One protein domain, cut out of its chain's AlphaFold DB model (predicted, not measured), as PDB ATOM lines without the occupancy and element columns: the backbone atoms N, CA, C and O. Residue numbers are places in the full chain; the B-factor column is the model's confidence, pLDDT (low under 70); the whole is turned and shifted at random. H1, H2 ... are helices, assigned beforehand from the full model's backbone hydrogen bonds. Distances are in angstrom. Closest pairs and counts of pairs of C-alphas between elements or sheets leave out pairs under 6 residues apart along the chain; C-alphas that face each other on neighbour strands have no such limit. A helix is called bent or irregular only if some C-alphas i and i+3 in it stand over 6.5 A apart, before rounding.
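Overview. This is residues 78 to 146 of the 374 residues of an uncharacterized protein of Euryarchaeota archaeon (UniProt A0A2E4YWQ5). Three helices, H1, H2 and H4, lie side by side along one axis as a loose triangle, with H2 running opposite to the other two, and the short H3 packs closely on H1 at a slant. From the end of H3 the long link of residues 125 to 135 wraps round the side of H1 away from H2 to reach H4. The printed part has 69 residues with four named helices, H1, H2, H3 and H4 in that order along the chain, and no named strand; the class is all helix. The whole is compact, with a radius of gyration of the C-alphas of 10.5 A, and rounded, spanning 28 by 24 by 18 A.

Along the chain. H1, the longest helix, holds residues 80 to 96 and measures 25.4 A from C-alpha 80 at (174.363, 173.802, 211.499) to C-alpha 96 at (160.663, 188.515, 226.995). H3 holds residues 116 to 124 and is 12.3 A long. H2, residues 100 to 113, is 20.7 A long; it is irregular, but only just, with C-alphas 109 and 112 standing 6.9 A apart. H4, residues 136 to 144, is 13.8 A long and ends with C-alpha 144 at (154.532, 186.178, 215.587); it is irregular, with C-alphas 137 and 140 standing 7.1 A apart.

Arrangement. H1 and H3 touch, with 33 pairs of C-alphas within 8 A; the closest are those of Gly 90 and Ala 123, 4.2 A apart. They run the same way at a steep tilt of 39 degrees. H1 and H2 are near each other, with 8 pairs of C-alphas within 10 A. H1 and H4 are close but not clearly touching: their closest C-alphas, those of Leu 89 and Ala 142, are 7.9 A apart. They run the same way at a shallow tilt of 15 degrees. H2 touches H3 with residues 106 to 110 alone, and the closest C-alphas are those of Leu 110 and Asp 116, 4.9 A apart. The two form a helical hairpin, running opposite ways at 37 degrees, only just a steep tilt. H2 and H4 touch, closest at the C-alphas of Ala 106 and Leu 141, 6.9 A apart, and run opposite ways at a shallow tilt of 16 degrees. H3 and H4 are apart. Every O i to N i+4 pair is within hydrogen-bond range in H3, against 12 of 13 in H1, 8 of 10 in H2 and 3 of 5 in H4.

Size, cuts and confidence. The two C-alphas farthest apart, those of Lys 79 and Ser 99, are 28.0 A from each other. The printed part, residues 78 to 146, has no cut. The links from H1 to H2 and from H2 to H3 are tight, and the link from H3 to H4, with 11 residues, is long. The mean pLDDT of the printed part is 82.0, and residues 96 to 98 and residue 126 are under 70.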
ATOM      1  N   SER A  78     168.448 174.017 207.249       70.31
ATOM      2  CA  SER A  78     169.166 172.751 207.469       70.31
ATOM      3  C   SER A  78     170.641 172.918 207.876       70.31
ATOM      4  O   SER A  78     171.315 171.952 208.235       70.31
ATOM      5  N   LYS A  79     171.187 174.139 207.806       75.12
ATOM      6  CA  LYS A  79     172.599 174.413 208.103       75.12
ATOM      7  C   LYS A  79     172.834 174.426 209.620       75.12
ATOM      8  O   LYS A  79     172.125 175.094 210.361       75.12
ATOM      9  N   GLU A  80     173.941 173.839 210.078       71.00
ATOM     10  CA  GLU A  80     174.363 173.802 211.499       71.00
ATOM     11  C   GLU A  80     174.353 175.182 212.200       71.00
ATOM     12  O   GLU A  80     174.102 175.315 213.398       71.00
ATOM     13  N   LYS A  81     174.614 176.262 211.450       80.44
ATOM     14  CA  LYS A  81     174.566 177.632 211.984       80.44
ATOM     15  C   LYS A  81     173.160 178.035 212.455       80.44
ATOM     16  O   LYS A  81     173.067 178.840 213.381       80.44
ATOM     17  N   THR A  82     172.114 177.454 211.878       86.62
ATOM     18  CA  THR A  82     170.711 177.726 212.193       86.62
ATOM     19  C   THR A  82     170.341 177.237 213.585       86.62
ATOM     20  O   THR A  82     169.720 177.991 214.326       86.62
ATOM     21  N   HIS A  83     170.824 176.068 214.023       89.50
ATOM     22  CA  HIS A  83     170.581 175.579 215.388       89.50
ATOM     23  C   HIS A  83     171.049 176.581 216.452       89.50
ATOM     24  O   HIS A  83     170.352 176.833 217.431       89.50
ATOM     25  N   ARG A  84     172.208 177.226 216.249       88.50
ATOM     26  CA  ARG A  84     172.690 178.271 217.170       88.50
ATOM     27  C   ARG A  84     171.827 179.531 217.135       88.50
ATOM     28  O   ARG A  84     171.601 180.127 218.186       88.50
ATOM     29  N   ALA A  85     171.353 179.935 215.958       88.56
ATOM     30  CA  ALA A  85     170.463 181.087 215.825       88.56
ATOM     31  C   ALA A  85     169.098 180.841 216.479       88.56
ATOM     32  O   ALA A  85     168.598 181.701 217.198       88.56
ATOM     33  N   VAL A  86     168.547 179.641 216.306       91.75
ATOM     34  CA  VAL A  86     167.284 179.214 216.912       91.75
ATOM     35  C   VAL A  86     167.408 179.062 218.427       91.75
ATOM     36  O   VAL A  86     166.534 179.522 219.154       91.75
ATOM     37  N   ARG A  87     168.528 178.535 218.930       91.25
ATOM     38  CA  ARG A  87     168.806 178.507 220.375       91.25
ATOM     39  C   ARG A  87     168.891 179.915 220.971       91.25
ATOM     40  O   ARG A  87     168.298 180.197 222.006       91.25
ATOM     41  N   SER A  88     169.560 180.837 220.275       87.94
ATOM     42  CA  SER A  88     169.587 182.261 220.647       87.94
ATOM     43  C   SER A  88     168.186 182.899 220.598       87.94
ATOM     44  O   SER A  88     167.842 183.715 221.454       87.94
ATOM     45  N   LEU A  89     167.337 182.511 219.638       87.69
ATOM     46  CA  LEU A  89     165.933 182.929 219.574       87.69
ATOM     47  C   LEU A  89     165.123 182.406 220.770       87.69
ATOM     48  O   LEU A  89     164.427 183.201 221.394       87.69
ATOM     49  N   GLY A  90     165.263 181.130 221.134       88.19
ATOM     50  CA  GLY A  90     164.620 180.545 222.315       88.19
ATOM     51  C   GLY A  90     165.021 181.255 223.609       88.19
ATOM     52  O   GLY A  90     164.171 181.597 224.428       88.19
ATOM     53  N   ARG A  91     166.308 181.597 223.764       86.50
ATOM     54  CA  ARG A  91     166.770 182.380 224.920       86.50
ATOM     55  C   ARG A  91     166.141 183.770 224.967       86.50
ATOM     56  O   ARG A  91     165.737 184.218 226.038       86.50
ATOM     57  N   ARG A  92     166.042 184.459 223.823       82.25
ATOM     58  CA  ARG A  92     165.337 185.750 223.735       82.25
ATOM     59  C   ARG A  92     163.870 185.588 224.110       82.25
ATOM     60  O   ARG A  92     163.397 186.324 224.964       82.25
ATOM     61  N   PHE A  93     163.197 184.589 223.549       82.44
ATOM     62  CA  PHE A  93     161.813 184.261 223.878       82.44
ATOM     63  C   PHE A  93     161.591 184.115 225.391       82.44
ATOM     64  O   PHE A  93     160.698 184.749 225.944       82.44
ATOM     65  N   SER A  94     162.474 183.389 226.079       76.88
ATOM     66  CA  SER A  94     162.429 183.240 227.539       76.88
ATOM     67  C   SER A  94     162.590 184.565 228.296       76.88
ATOM     68  O   SER A  94     161.837 184.845 229.227       76.88
ATOM     69  N   LYS A  95     163.514 185.431 227.856       72.19
ATOM     70  CA  LYS A  95     163.747 186.750 228.473       72.19
ATOM     71  C   LYS A  95     162.561 187.707 228.345       72.19
ATOM     72  O   LYS A  95     162.335 188.488 229.263       72.19
ATOM     73  N   TYR A  96     161.836 187.662 227.228       67.62
ATOM     74  CA  TYR A  96     160.663 188.515 226.995       67.62
ATOM     75  C   TYR A  96     159.365 187.942 227.585       67.62
ATOM     76  O   TYR A  96     158.353 188.637 227.608       67.62
ATOM     77  N   GLY A  97     159.403 186.717 228.118       60.06
ATOM     78  CA  GLY A  97     158.271 186.056 228.759       60.06
ATOM     79  C   GLY A  97     157.720 184.906 227.919       60.06
ATOM     80  O   GLY A  97     157.356 185.064 226.754       60.06
ATOM     81  N   ILE A  98     157.630 183.728 228.538       66.88
ATOM     82  CA  ILE A  98     157.094 182.521 227.905       66.88
ATOM     83  C   ILE A  98     155.576 182.500 228.087       66.88
ATOM     84  O   ILE A  98     155.091 182.441 229.214       66.88
ATOM     85  N   SER A  99     154.822 182.469 226.986       77.69
ATOM     86  CA  SER A  99     153.404 182.092 227.011       77.69
ATOM     87  C   SER A  99     153.199 180.727 226.361       77.69
ATOM     88  O   SER A  99     153.873 180.378 225.388       77.69
ATOM     89  N   ARG A 100     152.242 179.945 226.879       70.81
ATOM     90  CA  ARG A 100     151.899 178.621 226.332       70.81
ATOM     91  C   ARG A 100     151.503 178.701 224.855       70.81
ATOM     92  O   ARG A 100     151.889 177.837 224.071       70.81
ATOM     93  N   VAL A 101     150.777 179.754 224.482       77.25
ATOM     94  CA  VAL A 101     150.360 180.018 223.098       77.25
ATOM     95  C   VAL A 101     151.579 180.263 222.207       77.25
ATOM     96  O   VAL A 101     151.766 179.538 221.232       77.25
ATOM     97  N   ARG A 102     152.461 181.204 222.578       79.12
ATOM     98  CA  ARG A 102     153.656 181.549 221.788       79.12
ATOM     99  C   ARG A 102     154.662 180.406 221.701       79.12
ATOM    100  O   ARG A 102     155.230 180.172 220.639       79.12
ATOM    101  N   LEU A 103     154.830 179.632 222.773       79.38
ATOM    102  CA  LEU A 103     155.641 178.416 222.734       79.38
ATOM    103  C   LEU A 103     155.051 177.399 221.744       79.38
ATOM    104  O   LEU A 103     155.775 176.862 220.913       79.38
ATOM    105  N   GLY A 104     153.731 177.187 221.771       81.19
ATOM    106  CA  GLY A 104     153.048 176.322 220.807       81.19
ATOM    107  C   GLY A 104     153.241 176.769 219.354       81.19
ATOM    108  O   GLY A 104     153.454 175.926 218.483       81.19
ATOM    109  N   ILE A 105     153.218 178.082 219.099       84.31
ATOM    110  CA  ILE A 105     153.516 178.672 217.784       84.31
ATOM    111  C   ILE A 105     154.952 178.345 217.359       84.31
ATOM    112  O   ILE A 105     155.162 177.804 216.274       84.31
ATOM    113  N   ALA A 106     155.933 178.611 218.228       86.94
ATOM    114  CA  ALA A 106     157.340 178.351 217.936       86.94
ATOM    115  C   ALA A 106     157.607 176.881 217.603       86.94
ATOM    116  O   ALA A 106     158.250 176.584 216.596       86.94
ATOM    117  N   LEU A 107     157.074 175.959 218.406       87.94
ATOM    118  CA  LEU A 107     157.283 174.529 218.195       87.94
ATOM    119  C   LEU A 107     156.629 174.045 216.901       87.94
ATOM    120  O   LEU A 107     157.272 173.335 216.133       87.94
ATOM    121  N   ARG A 108     155.391 174.465 216.601       86.44
ATOM    122  CA  ARG A 108     154.742 174.123 215.322       86.44
ATOM    123  C   ARG A 108     155.524 174.647 214.123       86.44
ATOM    124  O   ARG A 108     155.635 173.940 213.130       86.44
ATOM    125  N   TRP A 109     156.090 175.847 214.224       90.31
ATOM    126  CA  TRP A 109     156.866 176.434 213.137       90.31
ATOM    127  C   TRP A 109     158.209 175.738 212.913       90.31
ATOM    128  O   TRP A 109     158.633 175.554 211.776       90.31
ATOM    129  N   LEU A 110     158.904 175.376 213.991       90.81
ATOM    130  CA  LEU A 110     160.285 174.890 213.936       90.81
ATOM    131  C   LEU A 110     160.398 173.372 213.763       90.81
ATOM    132  O   LEU A 110     161.403 172.891 213.234       90.81
ATOM    133  N   LYS A 111     159.377 172.619 214.176       88.50
ATOM    134  CA  LYS A 111     159.364 171.152 214.130       88.50
ATOM    135  C   LYS A 111     159.529 170.555 212.724       88.50
ATOM    136  O   LYS A 111     160.321 169.621 212.612       88.50
ATOM    137  N   PRO A 112     158.902 171.075 211.643       86.56
ATOM    138  CA  PRO A 112     159.129 170.562 210.284       86.56
ATOM    139  C   PRO A 112     160.601 170.610 209.845       86.56
ATOM    140  O   PRO A 112     161.020 169.853 208.977       86.56
ATOM    141  N   PHE A 113     161.399 171.477 210.474       87.31
ATOM    142  CA  PHE A 113     162.819 171.656 210.183       87.31
ATOM    143  C   PHE A 113     163.741 170.976 211.210       87.31
ATOM    144  O   PHE A 113     164.958 171.099 211.097       87.31
ATOM    145  N   GLY A 114     163.193 170.292 212.224       88.75
ATOM    146  CA  GLY A 114     163.970 169.693 213.320       88.75
ATOM    147  C   GLY A 114     164.689 170.720 214.206       88.75
ATOM    148  O   GLY A 114     165.742 170.428 214.778       88.75
ATOM    149  N   LEU A 115     164.161 171.946 214.276       91.69
ATOM    150  CA  LEU A 115     164.756 173.071 215.006       91.69
ATOM    151  C   LEU A 115     164.071 173.344 216.355       91.69
ATOM    152  O   LEU A 115     164.545 174.175 217.129       91.69
ATOM    153  N   ASP A 116     162.979 172.644 216.644       90.19
ATOM    154  CA  ASP A 116     162.200 172.725 217.881       90.19
ATOM    155  C   ASP A 116     163.056 172.437 219.121       90.19
ATOM    156  O   ASP A 116     163.085 173.253 220.041       90.19
ATOM    157  N   ILE A 117     163.862 171.371 219.100       90.19
ATOM    158  CA  ILE A 117     164.750 171.016 220.222       90.19
ATOM    159  C   ILE A 117     165.747 172.143 220.519       90.19
ATOM    160  O   ILE A 117     165.950 172.521 221.671       90.19
ATOM    161  N   ALA A 118     166.359 172.728 219.483       90.12
ATOM    162  CA  ALA A 118     167.322 173.814 219.669       90.12
ATOM    163  C   ALA A 118     166.662 175.065 220.270       90.12
ATOM    164  O   ALA A 118     167.292 175.777 221.052       90.12
ATOM    165  N   PHE A 119     165.404 175.336 219.915       92.12
ATOM    166  CA  PHE A 119     164.635 176.435 220.491       92.12
ATOM    167  C   PHE A 119     164.330 176.186 221.965       92.12
ATOM    168  O   PHE A 119     164.579 177.068 222.786       92.12
ATOM    169  N   GLU A 120     163.852 174.989 222.307       87.31
ATOM    170  CA  GLU A 120     163.566 174.593 223.689       87.31
ATOM    171  C   GLU A 120     164.815 174.655 224.566       87.31
ATOM    172  O   GLU A 120     164.778 175.250 225.640       87.31
ATOM    173  N   GLU A 121     165.947 174.131 224.087       85.75
ATOM    174  CA  GLU A 121     167.235 174.252 224.777       85.75
ATOM    175  C   GLU A 121     167.561 175.710 225.109       85.75
ATOM    176  O   GLU A 121     168.030 176.010 226.201       85.75
ATOM    177  N   GLY A 122     167.306 176.630 224.178       85.88
ATOM    178  CA  GLY A 122     167.506 178.058 224.403       85.88
ATOM    179  C   GLY A 122     166.522 178.647 225.409       85.88
ATOM    180  O   GLY A 122     166.921 179.428 226.272       85.88
ATOM    181  N   ALA A 123     165.245 178.278 225.300       82.69
ATOM    182  CA  ALA A 123     164.168 178.794 226.139       82.69
ATOM    183  C   ALA A 123     164.304 178.369 227.609       82.69
ATOM    184  O   ALA A 123     164.003 179.158 228.509       82.69
ATOM    185  N   TRP A 124     164.800 177.153 227.845       81.06
ATOM    186  CA  TRP A 124     164.971 176.574 229.179       81.06
ATOM    187  C   TRP A 124     166.393 176.687 229.735       81.06
ATOM    188  O   TRP A 124     166.618 176.388 230.908       81.06
ATOM    189  N   SER A 125     167.365 177.116 228.928       75.25
ATOM    190  CA  SER A 125     168.731 177.311 229.408       75.25
ATOM    191  C   SER A 125     168.878 178.618 230.189       75.25
ATOM    192  O   SER A 125     168.326 179.666 229.840       75.25
ATOM    193  N   ASN A 126     169.687 178.544 231.246       67.81
ATOM    194  CA  ASN A 126     170.146 179.691 232.027       67.81
ATOM    195  C   ASN A 126     171.385 180.363 231.420       67.81
ATOM    196  O   ASN A 126     171.803 181.415 231.904       67.81
ATOM    197  N   ASP A 127     171.972 179.765 230.385       70.25
ATOM    198  CA  ASP A 127     173.177 180.269 229.751       70.25
ATOM    199  C   ASP A 127     172.869 181.493 228.885       70.25
ATOM    200  O   ASP A 127     171.823 181.618 228.238       70.25
ATOM    201  N   GLU A 128     173.823 182.416 228.849       71.50
ATOM    202  CA  GLU A 128     173.786 183.531 227.918       71.50
ATOM    203  C   GLU A 128     174.320 183.079 226.559       71.50
ATOM    204  O   GLU A 128     175.478 182.680 226.418       71.50
ATOM    205  N   PHE A 129     173.465 183.159 225.542       70.75
ATOM    206  CA  PHE A 129     173.848 182.894 224.162       70.75
ATOM    207  C   PHE A 129     174.151 184.213 223.456       70.75
ATOM    208  O   PHE A 129     173.396 185.177 223.618       70.75
ATOM    209  N   PRO A 130     175.204 184.276 222.621       74.50
ATOM    210  CA  PRO A 130     175.414 185.437 221.772       74.50
ATOM    211  C   PRO A 130     174.179 185.667 220.896       74.50
ATOM    212  O   PRO A 130     173.548 184.715 220.417       74.50
ATOM    213  N   VAL A 131     173.825 186.935 220.687       75.00
ATOM    214  CA  VAL A 131     172.762 187.299 219.746       75.00
ATOM    215  C   VAL A 131     173.238 186.929 218.351       75.00
ATOM    216  O   VAL A 131     174.262 187.418 217.872       75.00
ATOM    217  N   MET A 132     172.505 186.022 217.719       77.44
ATOM    218  CA  MET A 132     172.811 185.538 216.382       77.44
ATOM    219  C   MET A 132     171.832 186.154 215.380       77.44
ATOM    220  O   MET A 132     170.649 186.292 215.708       77.44
ATOM    221  N   PRO A 133     172.286 186.487 214.157       79.00
ATOM    222  CA  PRO A 133     171.374 186.878 213.094       79.00
ATOM    223  C   PRO A 133     170.413 185.720 212.821       79.00
ATOM    224  O   PRO A 133     170.831 184.563 212.706       79.00
ATOM    225  N   LEU A 134     169.123 186.039 212.775       82.94
ATOM    226  CA  LEU A 134     168.087 185.066 212.480       82.94
ATOM    227  C   LEU A 134     168.042 184.853 210.956       82.94
ATOM    228  O   LEU A 134     168.112 185.837 210.225       82.94
ATOM    229  N   PRO A 135     167.971 183.606 210.460       84.75
ATOM    230  CA  PRO A 135     167.707 183.360 209.049       84.75
ATOM    231  C   PRO A 135     166.396 184.014 208.620       84.75
ATOM    232  O   PRO A 135     165.426 184.008 209.380       84.75
ATOM    233  N   GLU A 136     166.360 184.521 207.392       84.69
ATOM    234  CA  GLU A 136     165.215 185.270 206.865       84.69
ATOM    235  C   GLU A 136     163.911 184.464 206.914       84.69
ATOM    236  O   GLU A 136     162.885 184.968 207.363       84.69
ATOM    237  N   ALA A 137     163.990 183.172 206.597       86.69
ATOM    238  CA  ALA A 137     162.901 182.205 206.722       86.69
ATOM    239  C   ALA A 137     162.231 182.153 208.115       86.69
ATOM    240  O   ALA A 137     161.090 181.709 208.245       86.69
ATOM    241  N   LEU A 138     162.932 182.571 209.173       87.38
ATOM    242  CA  LEU A 138     162.423 182.594 210.546       87.38
ATOM    243  C   LEU A 138     162.004 183.997 211.008       87.38
ATOM    244  O   LEU A 138     161.487 184.131 212.117       87.38
ATOM    245  N   HIS A 139     162.177 185.038 210.189       86.56
ATOM    246  CA  HIS A 139     161.665 186.372 210.511       86.56
ATOM    247  C   HIS A 139     160.152 186.374 210.786       86.56
ATOM    248  O   HIS A 139     159.759 186.936 211.809       86.56
ATOM    249  N   PRO A 140     159.297 185.702 209.985       84.38
ATOM    250  CA  PRO A 140     157.860 185.684 210.256       84.38
ATOM    251  C   PRO A 140     157.530 185.059 211.617       84.38
ATOM    252  O   PRO A 140     156.656 185.550 212.328       84.38
ATOM    253  N   LEU A 141     158.276 184.022 212.020       87.44
ATOM    254  CA  LEU A 141     158.128 183.423 213.343       87.44
ATOM    255  C   LEU A 141     158.453 184.434 214.444       87.44
ATOM    256  O   LEU A 141     157.680 184.587 215.381       87.44
ATOM    257  N   ALA A 142     159.584 185.127 214.356       84.44
ATOM    258  CA  ALA A 142     159.968 186.059 215.410       84.44
ATOM    259  C   ALA A 142     159.012 187.268 215.512       84.44
ATOM    260  O   ALA A 142     158.760 187.720 216.626       84.44
ATOM    261  N   VAL A 143     158.385 187.695 214.406       79.56
ATOM    262  CA  VAL A 143     157.270 188.661 214.432       79.56
ATOM    263  C   VAL A 143     156.069 188.091 215.191       79.56
ATOM    264  O   VAL A 143     155.569 188.746 216.098       79.56
ATOM    265  N   LYS A 144     155.648 186.854 214.892       78.75
ATOM    266  CA  LYS A 144     154.532 186.178 215.587       78.75
ATOM    267  C   LYS A 144     154.801 185.919 217.073       78.75
ATOM    268  O   LYS A 144     153.874 185.830 217.868       78.75
ATOM    269  N   LEU A 145     156.068 185.799 217.461       78.25
ATOM    270  CA  LEU A 145     156.470 185.703 218.866       78.25
ATOM    271  C   LEU A 145     156.572 187.071 219.559       78.25
ATOM    272  O   LEU A 145     156.833 187.105 220.763       78.25
ATOM    273  N   GLU A 146     156.368 188.168 218.822       78.69
ATOM    274  CA  GLU A 146     156.545 189.557 219.269       78.69
ATOM    275  C   GLU A 146     157.973 189.844 219.753       78.69
ATOM    276  O   GLU A 146     158.225 190.687 220.615       78.69
TER     277      GLU A 146